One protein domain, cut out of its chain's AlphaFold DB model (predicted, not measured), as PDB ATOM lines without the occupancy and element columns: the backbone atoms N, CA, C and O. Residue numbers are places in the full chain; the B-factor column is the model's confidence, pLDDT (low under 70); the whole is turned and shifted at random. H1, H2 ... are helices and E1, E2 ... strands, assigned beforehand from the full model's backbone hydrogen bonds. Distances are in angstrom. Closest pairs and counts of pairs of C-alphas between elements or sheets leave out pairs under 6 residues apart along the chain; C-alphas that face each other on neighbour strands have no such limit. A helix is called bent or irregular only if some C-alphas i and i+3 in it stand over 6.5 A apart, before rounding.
ATOM      1  N   ALA A 461     320.677 556.148 376.616       41.28
ATOM      2  CA  ALA A 461     319.828 555.914 377.780       41.28
ATOM      3  C   ALA A 461     320.553 555.294 378.991       41.28
ATOM      4  O   ALA A 461     320.061 555.412 380.107       41.28
ATOM      5  N   LEU A 462     321.684 554.617 378.780       45.91
ATOM      6  CA  LEU A 462     322.458 553.959 379.830       45.91
ATOM      7  C   LEU A 462     323.669 554.809 380.250       45.91
ATOM      8  O   LEU A 462     323.921 554.936 381.434       45.91
ATOM      9  N   SER A 463     324.398 555.468 379.347       58.09
ATOM     10  CA  SER A 463     325.635 556.171 379.746       58.09
ATOM     11  C   SER A 463     325.549 557.697 379.800       58.09
ATOM     12  O   SER A 463     326.245 558.286 380.616       58.09
ATOM     13  N   GLN A 464     324.739 558.367 378.973       68.94
ATOM     14  CA  GLN A 464     324.865 559.825 378.811       68.94
ATOM     15  C   GLN A 464     323.981 560.621 379.771       68.94
ATOM     16  O   GLN A 464     324.457 561.578 380.372       68.94
ATOM     17  N   ALA A 465     322.715 560.237 379.966       70.56
ATOM     18  CA  ALA A 465     321.814 561.000 380.839       70.56
ATOM     19  C   ALA A 465     322.294 561.081 382.311       70.56
ATOM     20  O   ALA A 465     322.266 562.177 382.874       70.56
ATOM     21  N   PRO A 466     322.796 559.993 382.935       81.44
ATOM     22  CA  PRO A 466     323.348 560.063 384.291       81.44
ATOM     23  C   PRO A 466     324.633 560.900 384.376       81.44
ATOM     24  O   PRO A 466     324.824 561.644 385.335       81.44
ATOM     25  N   LEU A 467     325.503 560.823 383.363       86.50
ATOM     26  CA  LEU A 467     326.737 561.611 383.320       86.50
ATOM     27  C   LEU A 467     326.465 563.108 383.114       86.50
ATOM     28  O   LEU A 467     327.119 563.923 383.759       86.50
ATOM     29  N   ARG A 468     325.479 563.471 382.285       85.81
ATOM     30  CA  ARG A 468     325.048 564.868 382.102       85.81
ATOM     31  C   ARG A 468     324.533 565.470 383.395       85.81
ATOM     32  O   ARG A 468     324.977 566.534 383.797       85.81
ATOM     33  N   ARG A 469     323.695 564.733 384.131       83.56
ATOM     34  CA  ARG A 469     323.250 565.173 385.463       83.56
ATOM     35  C   ARG A 469     324.414 565.371 386.430       83.56
ATOM     36  O   ARG A 469     324.421 566.342 387.176       83.56
ATOM     37  N   MET A 470     325.411 564.485 386.409       90.62
ATOM     38  CA  MET A 470     326.628 564.668 387.204       90.62
ATOM     39  C   MET A 470     327.385 565.949 386.808       90.62
ATOM     40  O   MET A 470     327.890 566.648 387.681       90.62
ATOM     41  N   PHE A 471     327.444 566.293 385.519       91.19
ATOM     42  CA  PHE A 471     328.074 567.530 385.044       91.19
ATOM     43  C   PHE A 471     327.261 568.765 385.435       91.19
ATOM     44  O   PHE A 471     327.844 569.716 385.949       91.19
ATOM     45  N   ASP A 472     325.937 568.726 385.283       90.19
ATOM     46  CA  ASP A 472     325.023 569.796 385.696       90.19
ATOM     47  C   ASP A 472     325.168 570.117 387.190       90.19
ATOM     48  O   ASP A 472     325.284 571.282 387.564       90.19
ATOM     49  N   LEU A 473     325.216 569.091 388.050       89.38
ATOM     50  CA  LEU A 473     325.405 569.253 389.498       89.38
ATOM     51  C   LEU A 473     326.774 569.861 389.837       89.38
ATOM     52  O   LEU A 473     326.864 570.772 390.662       89.38
ATOM     53  N   GLY A 474     327.835 569.411 389.161       90.81
ATOM     54  CA  GLY A 474     329.170 569.991 389.315       90.81
ATOM     55  C   GLY A 474     329.234 571.450 388.850       90.81
ATOM     56  O   GLY A 474     329.764 572.307 389.551       90.81
ATOM     57  N   LEU A 475     328.632 571.775 387.703       91.25
ATOM     58  CA  LEU A 475     328.552 573.146 387.183       91.25
ATOM     59  C   LEU A 475     327.688 574.057 388.065       91.25
ATOM     60  O   LEU A 475     327.985 575.249 388.184       91.25
ATOM     61  N   ALA A 476     326.673 573.498 388.729       91.25
ATOM     62  CA  ALA A 476     325.836 574.185 389.710       91.25
ATOM     63  C   ALA A 476     326.551 574.482 391.045       91.25
ATOM     64  O   ALA A 476     325.989 575.196 391.879       91.25
ATOM     65  N   GLY A 477     327.782 573.998 391.239       88.19
ATOM     66  CA  GLY A 477     328.602 574.311 392.411       88.19
ATOM     67  C   GLY A 477     328.501 573.302 393.553       88.19
ATOM     68  O   GLY A 477     328.779 573.655 394.699       88.19
ATOM     69  N   GLU A 478     328.069 572.067 393.287       92.31
ATOM     70  CA  GLU A 478     328.079 571.018 394.305       92.31
ATOM     71  C   GLU A 478     329.516 570.523 394.550       92.31
ATOM     72  O   GLU A 478     330.048 569.717 393.790       92.31
ATOM     73  N   GLU A 479     330.140 570.993 395.635       89.56
ATOM     74  CA  GLU A 479     331.564 570.781 395.966       89.56
ATOM     75  C   GLU A 479     332.000 569.303 395.901       89.56
ATOM     76  O   GLU A 479     333.034 568.970 395.327       89.56
ATOM     77  N   ALA A 480     331.182 568.383 396.424       86.75
ATOM     78  CA  ALA A 480     331.494 566.954 396.393       86.75
ATOM     79  C   ALA A 480     331.486 566.365 394.971       86.75
ATOM     80  O   ALA A 480     332.195 565.391 394.715       86.75
ATOM     81  N   VAL A 481     330.690 566.931 394.060       90.12
ATOM     82  CA  VAL A 481     330.654 566.537 392.647       90.12
ATOM     83  C   VAL A 481     331.820 567.178 391.904       90.12
ATOM     84  O   VAL A 481     332.496 566.474 391.160       90.12
ATOM     85  N   GLU A 482     332.133 568.451 392.164       90.75
ATOM     86  CA  GLU A 482     333.326 569.115 391.614       90.75
ATOM     87  C   GLU A 482     334.600 568.308 391.906       90.75
ATOM     88  O   GLU A 482     335.353 567.998 390.982       90.75
ATOM     89  N   ASP A 483     334.777 567.848 393.148       83.31
ATOM     90  CA  ASP A 483     335.871 566.960 393.563       83.31
ATOM     91  C   ASP A 483     335.850 565.591 392.854       83.31
ATOM     92  O   ASP A 483     336.896 565.005 392.568       83.31
ATOM     93  N   LEU A 484     334.660 565.043 392.590       85.38
ATOM     94  CA  LEU A 484     334.476 563.691 392.052       85.38
ATOM     95  C   LEU A 484     334.875 563.574 390.575       85.38
ATOM     96  O   LEU A 484     335.365 562.516 390.157       85.38
ATOM     97  N   ILE A 485     334.638 564.637 389.802       88.56
ATOM     98  CA  ILE A 485     334.948 564.730 388.365       88.56
ATOM     99  C   ILE A 485     336.103 565.690 388.050       88.56
ATOM    100  O   ILE A 485     336.539 565.756 386.902       88.56
ATOM    101  N   GLY A 486     336.640 566.375 389.062       87.50
ATOM    102  CA  GLY A 486     337.817 567.233 388.953       87.50
ATOM    103  C   GLY A 486     337.540 568.589 388.307       87.50
ATOM    104  O   GLY A 486     338.380 569.066 387.546       87.50
ATOM    105  N   ILE A 487     336.384 569.206 388.569       90.88
ATOM    106  CA  ILE A 487     336.110 570.582 388.130       90.88
ATOM    107  C   ILE A 487     336.931 571.552 388.983       90.88
ATOM    108  O   ILE A 487     336.878 571.531 390.206       90.88
ATOM    109  N   ASP A 488     337.651 572.457 388.325       88.44
ATOM    110  CA  ASP A 488     338.343 573.578 388.946       88.44
ATOM    111  C   ASP A 488     338.114 574.882 388.160       88.44
ATOM    112  O   ASP A 488     337.522 574.915 387.077       88.44
ATOM    113  N   ALA A 489     338.605 576.001 388.697       86.12
ATOM    114  CA  ALA A 489     338.445 577.312 388.065       86.12
ATOM    115  C   ALA A 489     339.100 577.423 386.670       86.12
ATOM    116  O   ALA A 489     338.738 578.304 385.891       86.12
ATOM    117  N   LYS A 490     340.079 576.570 386.340       87.25
ATOM    118  CA  LYS A 490     340.824 576.607 385.071       87.25
ATOM    119  C   LYS A 490     340.159 575.760 383.991       87.25
ATOM    120  O   LYS A 490     340.261 576.109 382.812       87.25
ATOM    121  N   ASN A 491     339.517 574.657 384.368       90.12
ATOM    122  CA  ASN A 491     338.948 573.688 383.436       90.12
ATOM    123  C   ASN A 491     337.416 573.765 383.309       90.12
ATOM    124  O   ASN A 491     336.894 573.222 382.336       90.12
ATOM    125  N   ARG A 492     336.712 574.497 384.192       92.00
ATOM    126  CA  ARG A 492     335.241 574.659 384.172       92.00
ATOM    127  C   ARG A 492     334.675 574.993 382.788       92.00
ATOM    128  O   ARG A 492     333.707 574.375 382.363       92.00
ATOM    129  N   ARG A 493     335.350 575.868 382.032       91.50
ATOM    130  CA  ARG A 493     334.968 576.241 380.655       91.50
ATOM    131  C   ARG A 493     334.824 575.055 379.691       91.50
ATOM    132  O   ARG A 493     334.081 575.136 378.721       91.50
ATOM    133  N   TYR A 494     335.576 573.972 379.908       91.06
ATOM    134  CA  TYR A 494     335.497 572.778 379.066       91.06
ATOM    135  C   TYR A 494     334.262 571.944 379.406       91.06
ATOM    136  O   TYR A 494     333.651 571.392 378.500       91.06
ATOM    137  N   PHE A 495     333.869 571.895 380.681       90.75
ATOM    138  CA  PHE A 495     332.627 571.252 381.113       90.75
ATOM    139  C   PHE A 495     331.401 572.012 380.585       90.75
ATOM    140  O   PHE A 495     330.511 571.392 380.011       90.75
ATOM    141  N   GLU A 496     331.407 573.349 380.665       89.75
ATOM    142  CA  GLU A 496     330.355 574.210 380.092       89.75
ATOM    143  C   GLU A 496     330.208 573.991 378.576       89.75
ATOM    144  O   GLU A 496     329.106 573.767 378.081       89.75
ATOM    145  N   ALA A 497     331.323 573.947 377.837       87.69
ATOM    146  CA  ALA A 497     331.305 573.692 376.396       87.69
ATOM    147  C   ALA A 497     330.776 572.291 376.026       87.69
ATOM    148  O   ALA A 497     330.154 572.121 374.974       87.69
ATOM    149  N   ILE A 498     331.020 571.270 376.860       84.44
ATOM    150  CA  ILE A 498     330.487 569.914 376.646       84.44
ATOM    151  C   ILE A 498     328.966 569.907 376.817       84.44
ATOM    152  O   ILE A 498     328.278 569.346 375.962       84.44
ATOM    153  N   GLU A 499     328.441 570.561 377.856       82.69
ATOM    154  CA  GLU A 499     326.990 570.634 378.056       82.69
ATOM    155  C   GLU A 499     326.292 571.451 376.968       82.69
ATOM    156  O   GLU A 499     325.306 570.986 376.394       82.69
ATOM    157  N   GLU A 500     326.842 572.605 376.580       83.56
ATOM    158  CA  GLU A 500     326.266 573.435 375.512       83.56
ATOM    159  C   GLU A 500     326.260 572.737 374.144       83.56
ATOM    160  O   GLU A 500     325.318 572.895 373.364       83.56
ATOM    161  N   SER A 501     327.308 571.968 373.833       79.94
ATOM    162  CA  SER A 501     327.430 571.282 372.541       79.94
ATOM    163  C   SER A 501     326.512 570.064 372.401       79.94
ATOM    164  O   SER A 501     326.231 569.641 371.280       79.94
ATOM    165  N   GLY A 502     326.058 569.478 373.515       70.62
ATOM    166  CA  GLY A 502     325.310 568.218 373.501       70.62
ATOM    167  C   GLY A 502     326.130 567.017 373.005       70.62
ATOM    168  O   GLY A 502     325.569 565.959 372.728       70.62
ATOM    169  N   GLU A 503     327.452 567.151 372.901       71.75
ATOM    170  CA  GLU A 503     328.343 566.084 372.442       71.75
ATOM    171  C   GLU A 503     328.599 565.045 373.552       71.75
ATOM    172  O   GLU A 503     328.313 565.285 374.727       71.75
ATOM    173  N   GLU A 504     329.112 563.865 373.188       73.75
ATOM    174  CA  GLU A 504     329.388 562.783 374.145       73.75
ATOM    175  C   GLU A 504     330.404 563.201 375.220       73.75
ATOM    176  O   GLU A 504     331.462 563.762 374.903       73.75
ATOM    177  N   ILE A 505     330.106 562.857 376.481       82.62
ATOM    178  CA  ILE A 505     330.953 563.188 377.636       82.62
ATOM    179  C   ILE A 505     332.269 562.399 377.615       82.62
ATOM    180  O   ILE A 505     333.328 562.970 377.832       82.62
ATOM    181  N   VAL A 506     332.253 561.099 377.309       81.56
ATOM    182  CA  VAL A 506     333.478 560.278 377.273       81.56
ATOM    183  C   VAL A 506     333.732 559.768 375.861       81.56
ATOM    184  O   VAL A 506     333.037 558.872 375.394       81.56
ATOM    185  N   GLN A 507     334.770 560.289 375.206       74.00
ATOM    186  CA  GLN A 507     335.202 559.851 373.877       74.00
ATOM    187  C   GLN A 507     336.187 558.686 373.926       74.00
ATOM    188  O   GLN A 507     336.143 557.809 373.061       74.00
ATOM    189  N   LYS A 508     337.126 558.691 374.883       73.12
ATOM    190  CA  LYS A 508     338.167 557.657 374.979       73.12
ATOM    191  C   LYS A 508     338.681 557.425 376.406       73.12
ATOM    192  O   LYS A 508     338.589 558.301 377.259       73.12
ATOM    193  N   VAL A 509     339.281 556.259 376.644       80.38
ATOM    194  CA  VAL A 509     340.060 555.939 377.853       80.38
ATOM    195  C   VAL A 509     341.534 555.804 377.477       80.38
ATOM    196  O   VAL A 509     341.902 554.954 376.657       80.38
ATOM    197  N   ILE A 510     342.379 556.649 378.061       79.06
ATOM    198  CA  ILE A 510     343.814 556.739 377.768       79.06
ATOM    199  C   ILE A 510     344.644 556.486 379.024       79.06
ATOM    200  O   ILE A 510     344.138 556.560 380.138       79.06
ATOM    201  N   LEU A 511     345.916 556.143 378.832       82.06
ATOM    202  CA  LEU A 511     346.868 555.963 379.921       82.06
ATOM    203  C   LEU A 511     347.911 557.068 379.845       82.06
ATOM    204  O   LEU A 511     348.566 557.205 378.812       82.06
ATOM    205  N   GLU A 512     348.112 557.777 380.945       83.00
ATOM    206  CA  GLU A 512     349.147 558.802 381.076       83.00
ATOM    207  C   GLU A 512     349.865 558.650 382.419       83.00
ATOM    208  O   GLU A 512     349.333 558.097 383.383       83.00
ATOM    209  N   THR A 513     351.108 559.109 382.481       69.88
ATOM    210  CA  THR A 513     351.895 559.118 383.714       69.88
ATOM    211  C   THR A 513     351.467 560.309 384.572       69.88
ATOM    212  O   THR A 513     351.585 561.452 384.133       69.88
ATOM    213  N   ALA A 514     350.994 560.058 385.793       72.50
ATOM    214  CA  ALA A 514     350.707 561.092 386.786       72.50
ATOM    215  C   ALA A 514     351.492 560.826 388.083       72.50
ATOM    216  O   ALA A 514     352.310 559.912 388.152       72.50
ATOM    217  N   GLY A 515     351.297 561.652 389.113       55.66
ATOM    218  CA  GLY A 515     351.949 561.435 390.408       55.66
ATOM    219  C   GLY A 515     351.521 560.111 391.050       55.66
ATOM    220  O   GLY A 515     350.381 559.680 390.883       55.66
ATOM    221  N   PHE A 516     352.409 559.486 391.822       53.03
ATOM    222  CA  PHE A 516     352.114 558.247 392.552       53.03
ATOM    223  C   PHE A 516     350.894 558.387 393.483       53.03
ATOM    224  O   PHE A 516     350.055 557.491 393.555       53.03
ATOM    225  N   ASP A 517     350.736 559.551 394.118       55.44
ATOM    226  CA  ASP A 517     349.611 559.873 395.010       55.44
ATOM    227  C   ASP A 517     348.314 560.226 394.269       55.44
ATOM    228  O   ASP A 517     347.250 560.330 394.880       55.44
ATOM    229  N   ALA A 518     348.373 560.411 392.947       75.00
ATOM    230  CA  ALA A 518     347.194 560.713 392.148       75.00
ATOM    231  C   ALA A 518     346.306 559.463 392.020       75.00
ATOM    232  O   ALA A 518     346.833 558.345 391.962       75.00
ATOM    233  N   PRO A 519     344.970 559.624 391.979       81.44
ATOM    234  CA  PRO A 519     344.029 558.507 391.979       81.44
ATOM    235  C   PRO A 519     344.203 557.591 390.762       81.44
ATOM    236  O   PRO A 519     344.841 557.949 389.772       81.44
ATOM    237  N   TYR A 520     343.599 556.407 390.833       88.44
ATOM    238  CA  TYR A 520     343.607 555.387 389.780       88.44
ATOM    239  C   TYR A 520     343.298 555.941 388.373       88.44
ATOM    240  O   TYR A 520     343.963 555.571 387.404       88.44
ATOM    241  N   TYR A 521     342.335 556.858 388.258       93.12
ATOM    242  CA  TYR A 521     342.113 557.657 387.053       93.12
ATOM    243  C   TYR A 521     341.580 559.052 387.397       93.12
ATOM    244  O   TYR A 521     341.030 559.276 388.479       93.12
ATOM    245  N   THR A 522     341.685 559.967 386.439       90.31
ATOM    246  CA  THR A 522     341.021 561.279 386.422       90.31
ATOM    247  C   THR A 522     340.216 561.449 385.132       90.31
ATOM    248  O   THR A 522     340.299 560.623 384.221       90.31
ATOM    249  N   TYR A 523     339.397 562.498 385.050       91.50
ATOM    250  CA  TYR A 523     338.687 562.859 383.825       91.50
ATOM    251  C   TYR A 523     339.248 564.169 383.255       91.50
ATOM    252  O   TYR A 523     339.311 565.181 383.949       91.50
ATOM    253  N   ASP A 524     339.665 564.145 381.988       88.69
ATOM    254  CA  ASP A 524     340.116 565.315 381.236       88.69
ATOM    255  C   ASP A 524     338.975 565.810 380.339       88.69
ATOM    256  O   ASP A 524     338.679 565.218 379.298       88.69
ATOM    257  N   ALA A 525     338.351 566.925 380.729       87.44
ATOM    258  CA  ALA A 525     337.272 567.553 379.969       87.44
ATOM    259  C   ALA A 525     337.729 568.158 378.631       87.44
ATOM    260  O   ALA A 525     336.948 568.204 377.685       87.44
ATOM    261  N   ALA A 526     338.985 568.596 378.502       86.56
ATOM    262  CA  ALA A 526     339.484 569.150 377.244       86.56
ATOM    263  C   ALA A 526     339.634 568.056 376.177       86.56
ATOM    264  O   ALA A 526     339.314 568.277 375.009       86.56
ATOM    265  N   GLN A 527     340.082 566.864 376.582       83.25
ATOM    266  CA  GLN A 527     340.180 565.692 375.706       83.25
ATOM    267  C   GLN A 527     338.937 564.794 375.718       83.25
ATOM    268  O   GLN A 527     338.901 563.811 374.973       83.25
ATOM    269  N   ARG A 528     337.959 565.070 376.587       83.94
ATOM    270  CA  ARG A 528     336.787 564.214 376.859       83.94
ATOM    271  C   ARG A 528     337.177 562.769 377.117       83.94
ATOM    272  O   ARG A 528     336.706 561.839 376.461       83.94
ATOM    273  N   SER A 529     338.154 562.594 377.998       84.31
ATOM    274  CA  SER A 529     338.839 561.319 378.176       84.31
ATOM    275  C   SER A 529     338.976 560.940 379.636       84.31
ATOM    276  O   SER A 529     339.295 561.780 380.471       84.31
ATOM    277  N   ILE A 530     338.805 559.654 379.932       89.00
ATOM    278  CA  ILE A 530     339.222 559.091 381.219       89.00
ATOM    279  C   ILE A 530     340.715 558.788 381.120       89.00
ATOM    280  O   ILE A 530     341.141 558.038 380.237       89.00
ATOM    281  N   VAL A 531     341.505 559.378 382.009       88.19
ATOM    282  CA  VAL A 531     342.963 559.269 382.036       88.19
ATOM    283  C   VAL A 531     343.364 558.367 383.193       88.19
ATOM    284  O   VAL A 531     343.274 558.752 384.355       88.19
ATOM    285  N   ILE A 532     343.787 557.143 382.888       90.19
ATOM    286  CA  ILE A 532     344.292 556.187 383.880       90.19
ATOM    287  C   ILE A 532     345.732 556.549 384.231       90.19
ATOM    288  O   ILE A 532     346.571 556.692 383.337       90.19
ATOM    289  N   ASN A 533     346.017 556.639 385.528       86.06
ATOM    290  CA  ASN A 533     347.344 556.942 386.046       86.06
ATOM    291  C   ASN A 533     348.262 555.713 385.941       86.06
ATOM    292  O   ASN A 533     348.126 554.765 386.714       86.06
ATOM    293  N   GLN A 534     349.220 555.739 385.013       82.12
ATOM    294  CA  GLN A 534     350.200 554.658 384.829       82.12
ATOM    295  C   GLN A 534     351.054 554.397 386.075       82.12
ATOM    296  O   GLN A 534     351.437 553.258 386.316       82.12
ATOM    297  N   SER A 535     351.324 555.438 386.864       73.00
ATOM    298  CA  SER A 535     352.141 555.374 388.080       73.00
ATOM    299  C   SER A 535     351.332 555.030 389.331       73.00
ATOM    300  O   SER A 535     351.867 555.047 390.437       73.00
ATOM    301  N   HIS A 536     350.034 554.744 389.194       81.00
ATOM    302  CA  HIS A 536     349.238 554.254 390.310       81.00
ATOM    303  C   HIS A 536     349.685 552.822 390.663       81.00
ATOM    304  O   HIS A 536     349.718 551.982 389.759       81.00
ATOM    305  N   PRO A 537     349.911 552.474 391.950       63.22
ATOM    306  CA  PRO A 537     350.447 551.167 392.355       63.22
ATOM    307  C   PRO A 537     349.730 549.973 391.722       63.22
ATOM    308  O   PRO A 537     350.349 549.014 391.277       63.22
ATOM    309  N   PHE A 538     348.394 550.023 391.689       75.75
ATOM    310  CA  PHE A 538     347.563 548.968 391.103       75.75
ATOM    311  C   PHE A 538     347.714 548.862 389.582       75.75
ATOM    312  O   PHE A 538     347.662 547.768 389.041       75.75
ATOM    313  N   VAL A 539     347.893 549.984 388.882       77.56
ATOM    314  CA  VAL A 539     348.065 549.980 387.425       77.56
ATOM    315  C   VAL A 539     349.439 549.427 387.095       77.56
ATOM    316  O   VAL A 539     349.529 548.481 386.324       77.56
ATOM    317  N   GLU A 540     350.478 549.943 387.745       66.50
ATOM    318  CA  GLU A 540     351.857 549.494 387.565       66.50
ATOM    319  C   GLU A 540     352.023 547.990 387.836       66.50
ATOM    320  O   GLU A 540     352.672 547.300 387.056       66.50
ATOM    321  N   ASN A 541     351.357 547.452 388.866       62.66
ATOM    322  CA  ASN A 541     351.367 546.017 389.180       62.66
ATOM    323  C   ASN A 541     350.838 545.141 388.017       62.66
ATOM    324  O   ASN A 541     351.340 544.045 387.777       62.66
ATOM    325  N   TYR A 542     349.852 545.622 387.254       68.75
ATOM    326  CA  TYR A 542     349.131 544.799 386.275       68.75
ATOM    327  C   TYR A 542     349.294 545.229 384.811       68.75
ATOM    328  O   TYR A 542     348.754 544.554 383.940       68.75
ATOM    329  N   ILE A 543     349.996 546.318 384.494       65.88
ATOM    330  CA  ILE A 543     350.011 546.903 383.139       65.88
ATOM    331  C   ILE A 543     350.812 546.093 382.097       65.88
ATOM    332  O   ILE A 543     350.487 546.154 380.911       65.88
ATOM    333  N   ASP A 544     351.805 545.301 382.516       53.81
ATOM    334  CA  ASP A 544     352.786 544.659 381.613       53.81
ATOM    335  C   ASP A 544     352.320 543.353 380.945       53.81
ATOM    336  O   ASP A 544     352.950 542.840 380.012       53.81
ATOM    337  N   THR A 545     351.180 542.797 381.349       49.44
ATOM    338  CA  THR A 545     350.614 541.627 380.677       49.44
ATOM    339  C   THR A 545     349.835 542.093 379.442       49.44
ATOM    340  O   THR A 545     348.850 542.820 379.543       49.44
ATOM    341  N   ARG A 546     350.180 541.612 378.234       42.62
ATOM    342  CA  ARG A 546     349.455 541.906 376.962       42.62
ATOM    343  C   ARG A 546     347.933 541.597 376.988       42.62
ATOM    344  O   ARG A 546     347.256 541.767 375.978       42.62
ATOM    345  N   ARG A 547     347.394 541.107 378.113       50.47
ATOM    346  CA  ARG A 547     346.001 540.709 378.365       50.47
ATOM    347  C   ARG A 547     345.262 541.568 379.411       50.47
ATOM    348  O   ARG A 547     344.049 541.420 379.515       50.47
ATOM    349  N   THR A 548     345.933 542.436 380.171       59.53
ATOM    350  CA  THR A 548     345.368 543.130 381.358       59.53
ATOM    351  C   THR A 548     345.098 544.620 381.155       59.53
ATOM    352  O   THR A 548     344.266 545.184 381.864       59.53
ATOM    353  N   LEU A 549     345.705 545.247 380.141       67.44
ATOM    354  CA  LEU A 549     345.460 546.655 379.801       67.44
ATOM    355  C   LEU A 549     343.975 546.949 379.530       67.44
ATOM    356  O   LEU A 549     343.450 547.978 379.949       67.44
ATOM    357  N   GLU A 550     343.298 546.037 378.833       66.19
ATOM    358  CA  GLU A 550     341.892 546.206 378.466       66.19
ATOM    359  C   GLU A 550     340.960 546.114 379.690       66.19
ATOM    360  O   GLU A 550     340.199 547.055 379.914       66.19
ATOM    361  N   PRO A 551     341.057 545.089 380.563       75.19
ATOM    362  CA  PRO A 551     340.362 545.084 381.851       75.19
ATOM    363  C   PRO A 551     340.546 546.354 382.693       75.19
ATOM    364  O   PRO A 551     339.580 546.820 383.291       75.19
ATOM    365  N   LEU A 552     341.751 546.942 382.721       82.12
ATOM    366  CA  LEU A 552     341.999 548.198 383.441       82.12
ATOM    367  C   LEU A 552     341.219 549.365 382.816       82.12
ATOM    368  O   LEU A 552     340.574 550.131 383.527       82.12
ATOM    369  N   LYS A 553     341.190 549.476 381.486       81.62
ATOM    370  CA  LYS A 553     340.367 550.490 380.806       81.62
ATOM    371  C   LYS A 553     338.880 550.336 381.109       81.62
ATOM    372  O   LYS A 553     338.204 551.326 381.388       81.62
ATOM    373  N   LEU A 554     338.384 549.100 381.098       77.75
ATOM    374  CA  LEU A 554     336.984 548.798 381.396       77.75
ATOM    375  C   LEU A 554     336.618 549.098 382.848       77.75
ATOM    376  O   LEU A 554     335.533 549.617 383.096       77.75
ATOM    377  N   LEU A 555     337.518 548.828 383.792       84.25
ATOM    378  CA  LEU A 555     337.307 549.133 385.205       84.25
ATOM    379  C   LEU A 555     337.201 550.644 385.456       84.25
ATOM    380  O   LEU A 555     336.301 551.075 386.175       84.25
ATOM    381  N   ALA A 556     338.088 551.444 384.854       86.56
ATOM    382  CA  ALA A 556     338.040 552.903 384.969       86.56
ATOM    383  C   ALA A 556     336.744 553.477 384.378       86.56
ATOM    384  O   ALA A 556     336.097 554.322 384.995       86.56
ATOM    385  N   MET A 557     336.326 552.969 383.217       83.31
ATOM    386  CA  MET A 557     335.085 553.390 382.570       83.31
ATOM    387  C   MET A 557     333.842 553.005 383.376       83.31
ATOM    388  O   MET A 557     332.971 553.841 383.601       83.31
ATOM    389  N   ALA A 558     333.767 551.754 383.837       84.56
ATOM    390  CA  ALA A 558     332.647 551.270 384.638       84.56
ATOM    391  C   ALA A 558     332.476 552.099 385.917       84.56
ATOM    392  O   ALA A 558     331.362 552.510 386.225       84.56
ATOM    393  N   ASP A 559     333.577 552.410 386.604       87.19
ATOM    394  CA  ASP A 559     333.541 553.244 387.804       87.19
ATOM    395  C   ASP A 559     333.106 554.686 387.529       87.19
ATOM    396  O   ASP A 559     332.374 555.281 388.318       87.19
ATOM    397  N   PHE A 560     333.552 555.272 386.416       89.31
ATOM    398  CA  PHE A 560     333.156 556.633 386.064       89.31
ATOM    399  C   PHE A 560     331.650 556.730 385.791       89.31
ATOM    400  O   PHE A 560     330.992 557.653 386.267       89.31
ATOM    401  N   VAL A 561     331.086 555.748 385.080       84.62
ATOM    402  CA  VAL A 561     329.642 555.682 384.803       84.62
ATOM    403  C   VAL A 561     328.841 555.347 386.067       84.62
ATOM    404  O   VAL A 561     327.781 555.932 386.287       84.62
ATOM    405  N   GLU A 562     329.351 554.462 386.931       86.62
ATOM    406  CA  GLU A 562     328.727 554.109 388.216       86.62
ATOM    407  C   GLU A 562     328.458 555.346 389.080       86.62
ATOM    408  O   GLU A 562     327.370 555.480 389.635       86.62
ATOM    409  N   LYS A 563     329.397 556.297 389.134       88.62
ATOM    410  CA  LYS A 563     329.209 557.576 389.840       88.62
ATOM    411  C   LYS A 563     327.988 558.347 389.329       88.62
ATOM    412  O   LYS A 563     327.196 558.827 390.137       88.62
ATOM    413  N   GLY A 564     327.815 558.417 388.007       87.19
ATOM    414  CA  GLY A 564     326.652 559.045 387.381       87.19
ATOM    415  C   GLY A 564     325.344 558.332 387.730       87.19
ATOM    416  O   GLY A 564     324.366 558.988 388.080       87.19
ATOM    417  N   TYR A 565     325.323 556.996 387.701       84.75
ATOM    418  CA  TYR A 565     324.141 556.220 388.099       84.75
ATOM    419  C   TYR A 565     323.779 556.400 389.572       84.75
ATOM    420  O   TYR A 565     322.607 556.534 389.898       84.75
ATOM    421  N   LEU A 566     324.763 556.414 390.469       87.88
ATOM    422  CA  LEU A 566     324.506 556.592 391.897       87.88
ATOM    423  C   LEU A 566     323.903 557.971 392.189       87.88
ATOM    424  O   LEU A 566     322.984 558.071 393.000       87.88
ATOM    425  N   LEU A 567     324.372 559.016 391.503       87.00
ATOM    426  CA  LEU A 567     323.759 560.344 391.582       87.00
ATOM    427  C   LEU A 567     322.325 560.338 391.041       87.00
ATOM    428  O   LEU A 567     321.445 560.956 391.637       87.00
ATOM    429  N   ASP A 568     322.070 559.609 389.953       84.69
ATOM    430  CA  ASP A 568     320.729 559.477 389.374       84.69
ATOM    431  C   ASP A 568     319.740 558.760 390.302       84.69
ATOM    432  O   ASP A 568     318.602 559.189 390.480       84.69
ATOM    433  N   GLU A 569     320.213 557.730 391.000       84.69
ATOM    434  CA  GLU A 569     319.481 557.030 392.062       84.69
ATOM    435  C   GLU A 569     319.393 557.851 393.367       84.69
ATOM    436  O   GLU A 569     319.027 557.334 394.425       84.69
ATOM    437  N   SER A 570     319.706 559.151 393.310       86.88
ATOM    438  CA  SER A 570     319.608 560.103 394.422       86.88
ATOM    439  C   SER A 570     320.486 559.746 395.631       86.88
ATOM    440  O   SER A 570     320.168 560.100 396.772       86.88
ATOM    441  N   VAL A 571     321.609 559.054 395.412       90.56
ATOM    442  CA  VAL A 571     322.621 558.834 396.453       90.56
ATOM    443  C   VAL A 571     323.389 560.146 396.684       90.56
ATOM    444  O   VAL A 571     323.882 560.730 395.721       90.56
ATOM    445  N   PRO A 572     323.557 560.616 397.937       92.25
ATOM    446  CA  PRO A 572     324.266 561.869 398.208       92.25
ATOM    447  C   PRO A 572     325.714 561.863 397.694       92.25
ATOM    448  O   PRO A 572     326.469 560.929 397.996       92.25
ATOM    449  N   ALA A 573     326.133 562.932 397.007       90.44
ATOM    450  CA  ALA A 573     327.454 563.045 396.382       90.44
ATOM    451  C   ALA A 573     328.619 562.821 397.364       90.44
ATOM    452  O   ALA A 573     329.583 562.128 397.041       90.44
ATOM    453  N   GLU A 574     328.502 563.293 398.610       89.06
ATOM    454  CA  GLU A 574     329.510 563.060 399.657       89.06
ATOM    455  C   GLU A 574     329.759 561.568 399.940       89.06
ATOM    456  O   GLU A 574     330.885 561.146 400.227       89.06
ATOM    457  N   LYS A 575     328.710 560.737 399.871       82.62
ATOM    458  CA  LYS A 575     328.828 559.288 400.086       82.62
ATOM    459  C   LYS A 575     329.521 558.617 398.912       82.62
ATOM    460  O   LYS A 575     330.347 557.734 399.139       82.62
ATOM    461  N   ILE A 576     329.234 559.070 397.694       88.81
ATOM    462  CA  ILE A 576     329.877 558.592 396.467       88.81
ATOM    463  C   ILE A 576     331.364 558.961 396.486       88.81
ATOM    464  O   ILE A 576     332.212 558.093 396.288       88.81
ATOM    465  N   LEU A 577     331.703 560.203 396.842       81.31
ATOM    466  CA  LEU A 577     333.088 560.661 396.990       81.31
ATOM    467  C   LEU A 577     333.844 559.871 398.070       81.31
ATOM    468  O   LEU A 577     334.978 559.441 397.858       81.31
ATOM    469  N   SER A 578     333.209 559.613 399.219       71.06
ATOM    470  CA  SER A 578     333.792 558.778 400.277       71.06
ATOM    471  C   SER A 578     334.043 557.338 399.813       71.06
ATOM    472  O   SER A 578     335.104 556.775 400.098       71.06
ATOM    473  N   ALA A 579     333.100 556.743 399.076       73.38
ATOM    474  CA  ALA A 579     333.246 555.406 398.508       73.38
ATOM    475  C   ALA A 579     334.365 555.356 397.455       73.38
ATOM    476  O   ALA A 579     335.206 554.461 397.518       73.38
ATOM    477  N   ALA A 580     334.442 556.351 396.567       78.81
ATOM    478  CA  ALA A 580     335.496 556.472 395.564       78.81
ATOM    479  C   ALA A 580     336.891 556.568 396.209       78.81
ATOM    480  O   ALA A 580     337.788 555.809 395.842       78.81
ATOM    481  N   ARG A 581     337.056 557.410 397.243       77.44
ATOM    482  CA  ARG A 581     338.318 557.531 398.004       77.44
ATOM    483  C   ARG A 581     338.701 556.226 398.709       77.44
ATOM    484  O   ARG A 581     339.860 555.823 398.679       77.44
ATOM    485  N   ARG A 582     337.736 555.525 399.318       65.62
ATOM    486  CA  ARG A 582     337.978 554.206 399.939       65.62
ATOM    487  C   ARG A 582     338.357 553.147 398.915       65.62
ATOM    488  O   ARG A 582     339.183 552.293 399.220       65.62
ATOM    489  N   LYS A 583     337.761 553.191 397.725       75.69
ATOM    490  CA  LYS A 583     338.075 552.260 396.646       75.69
ATOM    491  C   LYS A 583     339.483 552.485 396.108       75.69
ATOM    492  O   LYS A 583     340.205 551.511 395.954       75.69
ATOM    493  N   ASP A 584     339.897 553.734 395.902       76.56
ATOM    494  CA  ASP A 584     341.277 554.075 395.526       76.56
ATOM    495  C   ASP A 584     342.280 553.574 396.579       76.56
ATOM    496  O   ASP A 584     343.193 552.811 396.264       76.56
ATOM    497  N   ALA A 585     342.025 553.869 397.858       57.84
ATOM    498  CA  ALA A 585     342.825 553.355 398.968       57.84
ATOM    499  C   ALA A 585     342.853 551.816 399.015       57.84
ATOM    500  O   ALA A 585     343.885 551.220 399.316       57.84
ATOM    501  N   PHE A 586     341.741 551.153 398.682       61.53
ATOM    502  CA  PHE A 586     341.680 549.697 398.595       61.53
ATOM    503  C   PHE A 586     342.468 549.150 397.401       61.53
ATOM    504  O   PHE A 586     343.179 548.168 397.573       61.53
ATOM    505  N   LEU A 587     342.409 549.776 396.221       64.38
ATOM    506  CA  LEU A 587     343.220 549.390 395.058       64.38
ATOM    507  C   LEU A 587     344.718 549.512 395.364       64.38
ATOM    508  O   LEU A 587     345.488 548.625 395.004       64.38
ATOM    509  N   ARG A 588     345.122 550.559 396.089       64.25
ATOM    510  CA  ARG A 588     346.489 550.697 396.618       64.25
ATOM    511  C   ARG A 588     346.809 549.606 397.637       64.25
ATOM    512  O   ARG A 588     347.840 548.964 397.542       64.25
ATOM    513  N   ALA A 589     345.904 549.316 398.568       50.69
ATOM    514  CA  ALA A 589     346.112 548.256 399.554       50.69
ATOM    515  C   ALA A 589     346.117 546.840 398.939       50.69
ATOM    516  O   ALA A 589     346.743 545.930 399.484       50.69
ATOM    517  N   LEU A 590     345.443 546.621 397.804       49.62
ATOM    518  CA  LEU A 590     345.462 545.346 397.082       49.62
ATOM    519  C   LEU A 590     346.858 545.014 396.557       49.62
ATOM    520  O   LEU A 590     347.219 543.838 396.523       49.62
ATOM    521  N   THR A 591     347.671 546.021 396.233       51.25
ATOM    522  CA  THR A 591     349.070 545.787 395.853       51.25
ATOM    523  C   THR A 591     349.944 545.403 397.040       51.25
ATOM    524  O   THR A 591     350.938 544.716 396.855       51.25
ATOM    525  N   HIS A 592     349.542 545.746 398.268       40.53
ATOM    526  CA  HIS A 592     350.200 545.273 399.493       40.53
ATOM    527  C   HIS A 592     349.821 543.827 399.850       40.53
ATOM    528  O   HIS A 592     350.544 543.165 400.585       40.53
ATOM    529  N   ARG A 593     348.697 543.304 399.333       35.59
ATOM    530  CA  ARG A 593     348.272 541.904 399.544       35.59
ATOM    531  C   ARG A 593     348.784 540.930 398.480       35.59
ATOM    532  O   ARG A 593     348.847 539.741 398.768       35.59
ATOM    533  N   ASN A 594     349.153 541.435 397.301       44.41
ATOM    534  CA  ASN A 594     349.821 540.710 396.218       44.41
ATOM    535  C   ASN A 594     351.002 541.552 395.687       44.41
ATOM    536  O   ASN A 594     350.876 542.151 394.613       44.41
TER     537      ASN A 594
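What this domain is: This is residues 461 to 594 of the 895 residues of an uncharacterized protein of Nakamurella silvestris (UniProt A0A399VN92). What is the main picture? A small three-stranded sheet has the long helix H5 crossing over one face, and the long helix H6 folds back from the end of H5. H2 and H3 pack on H1 at one end of the whole, and short H4 packs on residues 587 to 591 of H6 at the other end. What is it made of? The printed part has 134 residues with six named helices and three named strands in the order H1 H2 H3 E1 E2 E3 H4 H5 H6; the mixed sheet runs E1, E3, E2, and the class is mostly helix. It is compact, with a radius of gyration of the C-alphas of 14.8 A and spans of 43 by 30 by 27 A.

How they stand to each other: How do the strands pair? E1, residues 508 to 512, and the inner strand E3, residues 529 to 533, are parallel, with N 510 and O 530 within hydrogen-bond range at 2.9 A. E3 and E2, residues 521 to 524, form an antiparallel hairpin, with N 531 and O 522 within hydrogen-bond range at 2.8 A. What is on the sheet? H5, residues 549 to 568, is on one face at a height over the sheet of 10.2 A, two layers, one of strands and one of helix. It lies over E1, E3 and E2 and runs across them, only just, at 63 degrees to E1 on the local plane; the closest C-alphas of E1 and H5, Val 509 and Lys 553, are 6.2 A apart. H2, residues 479 to 485, and H4, residues 537 to 542, only graze the sheet. What touches H5? H1, residues 461 to 475, touches its residues 561 to 568 alone, closest at C-alphas Pro 466 and Gly 564, 4.6 A, at a steep tilt of 68 degrees, only just short of about perpendicular. H6, residues 573 to 593, forms a helical hairpin with H5; they only just touch, with 3 pairs of C-alphas within 8 A, closest at Leu 567 and Ala 573, 6.6 A. How do the other helices stand? H1 touches H3, residues 492 to 501, closest at C-alphas Phe 471 and Phe 495, 7.1 A, and H2, closest at Gly 474 and Glu 482, 4.8 A. H6 touches H2, closest at C-alphas Ala 480 and Glu 574, 5.5 A, and H4, closest at Pro 537 and Arg 588, 5.8 A; the helix packing is mostly crossed, with 1 of 6 touching pairs at a shallow tilt. Every O i to N i+4 pair is within hydrogen-bond range in H2 and H3, against 8 of 11 in H1, 1 of 2 in H4, 15 of 16 in H5 and 15 of 17 in H6.

Where its parts are: Where does the first helix run? H1 begins at C-alpha 461 (319.828, 555.914, 377.780) and is 21.5 A long; it is irregular, with C-alphas 462 and 465 7.1 A apart. Where are the two longest helices? H5 is 29.5 A long from C-alpha 549 (345.460, 546.655, 379.801), and H6 is 29.8 A long, ending at C-alpha 593 (348.272, 541.904, 399.544).

The domain as a whole: How far does it reach, and is it cut? The two C-alphas farthest apart, those of Glu 500 and Arg 593, are 45.3 A apart. The printed part has no cut, and no link is long. Where is confidence low? The mean pLDDT of the printed part is 78.0, and 31 residues are under 70, among them residues 461 to 464, 540 to 550 and 585 to 594.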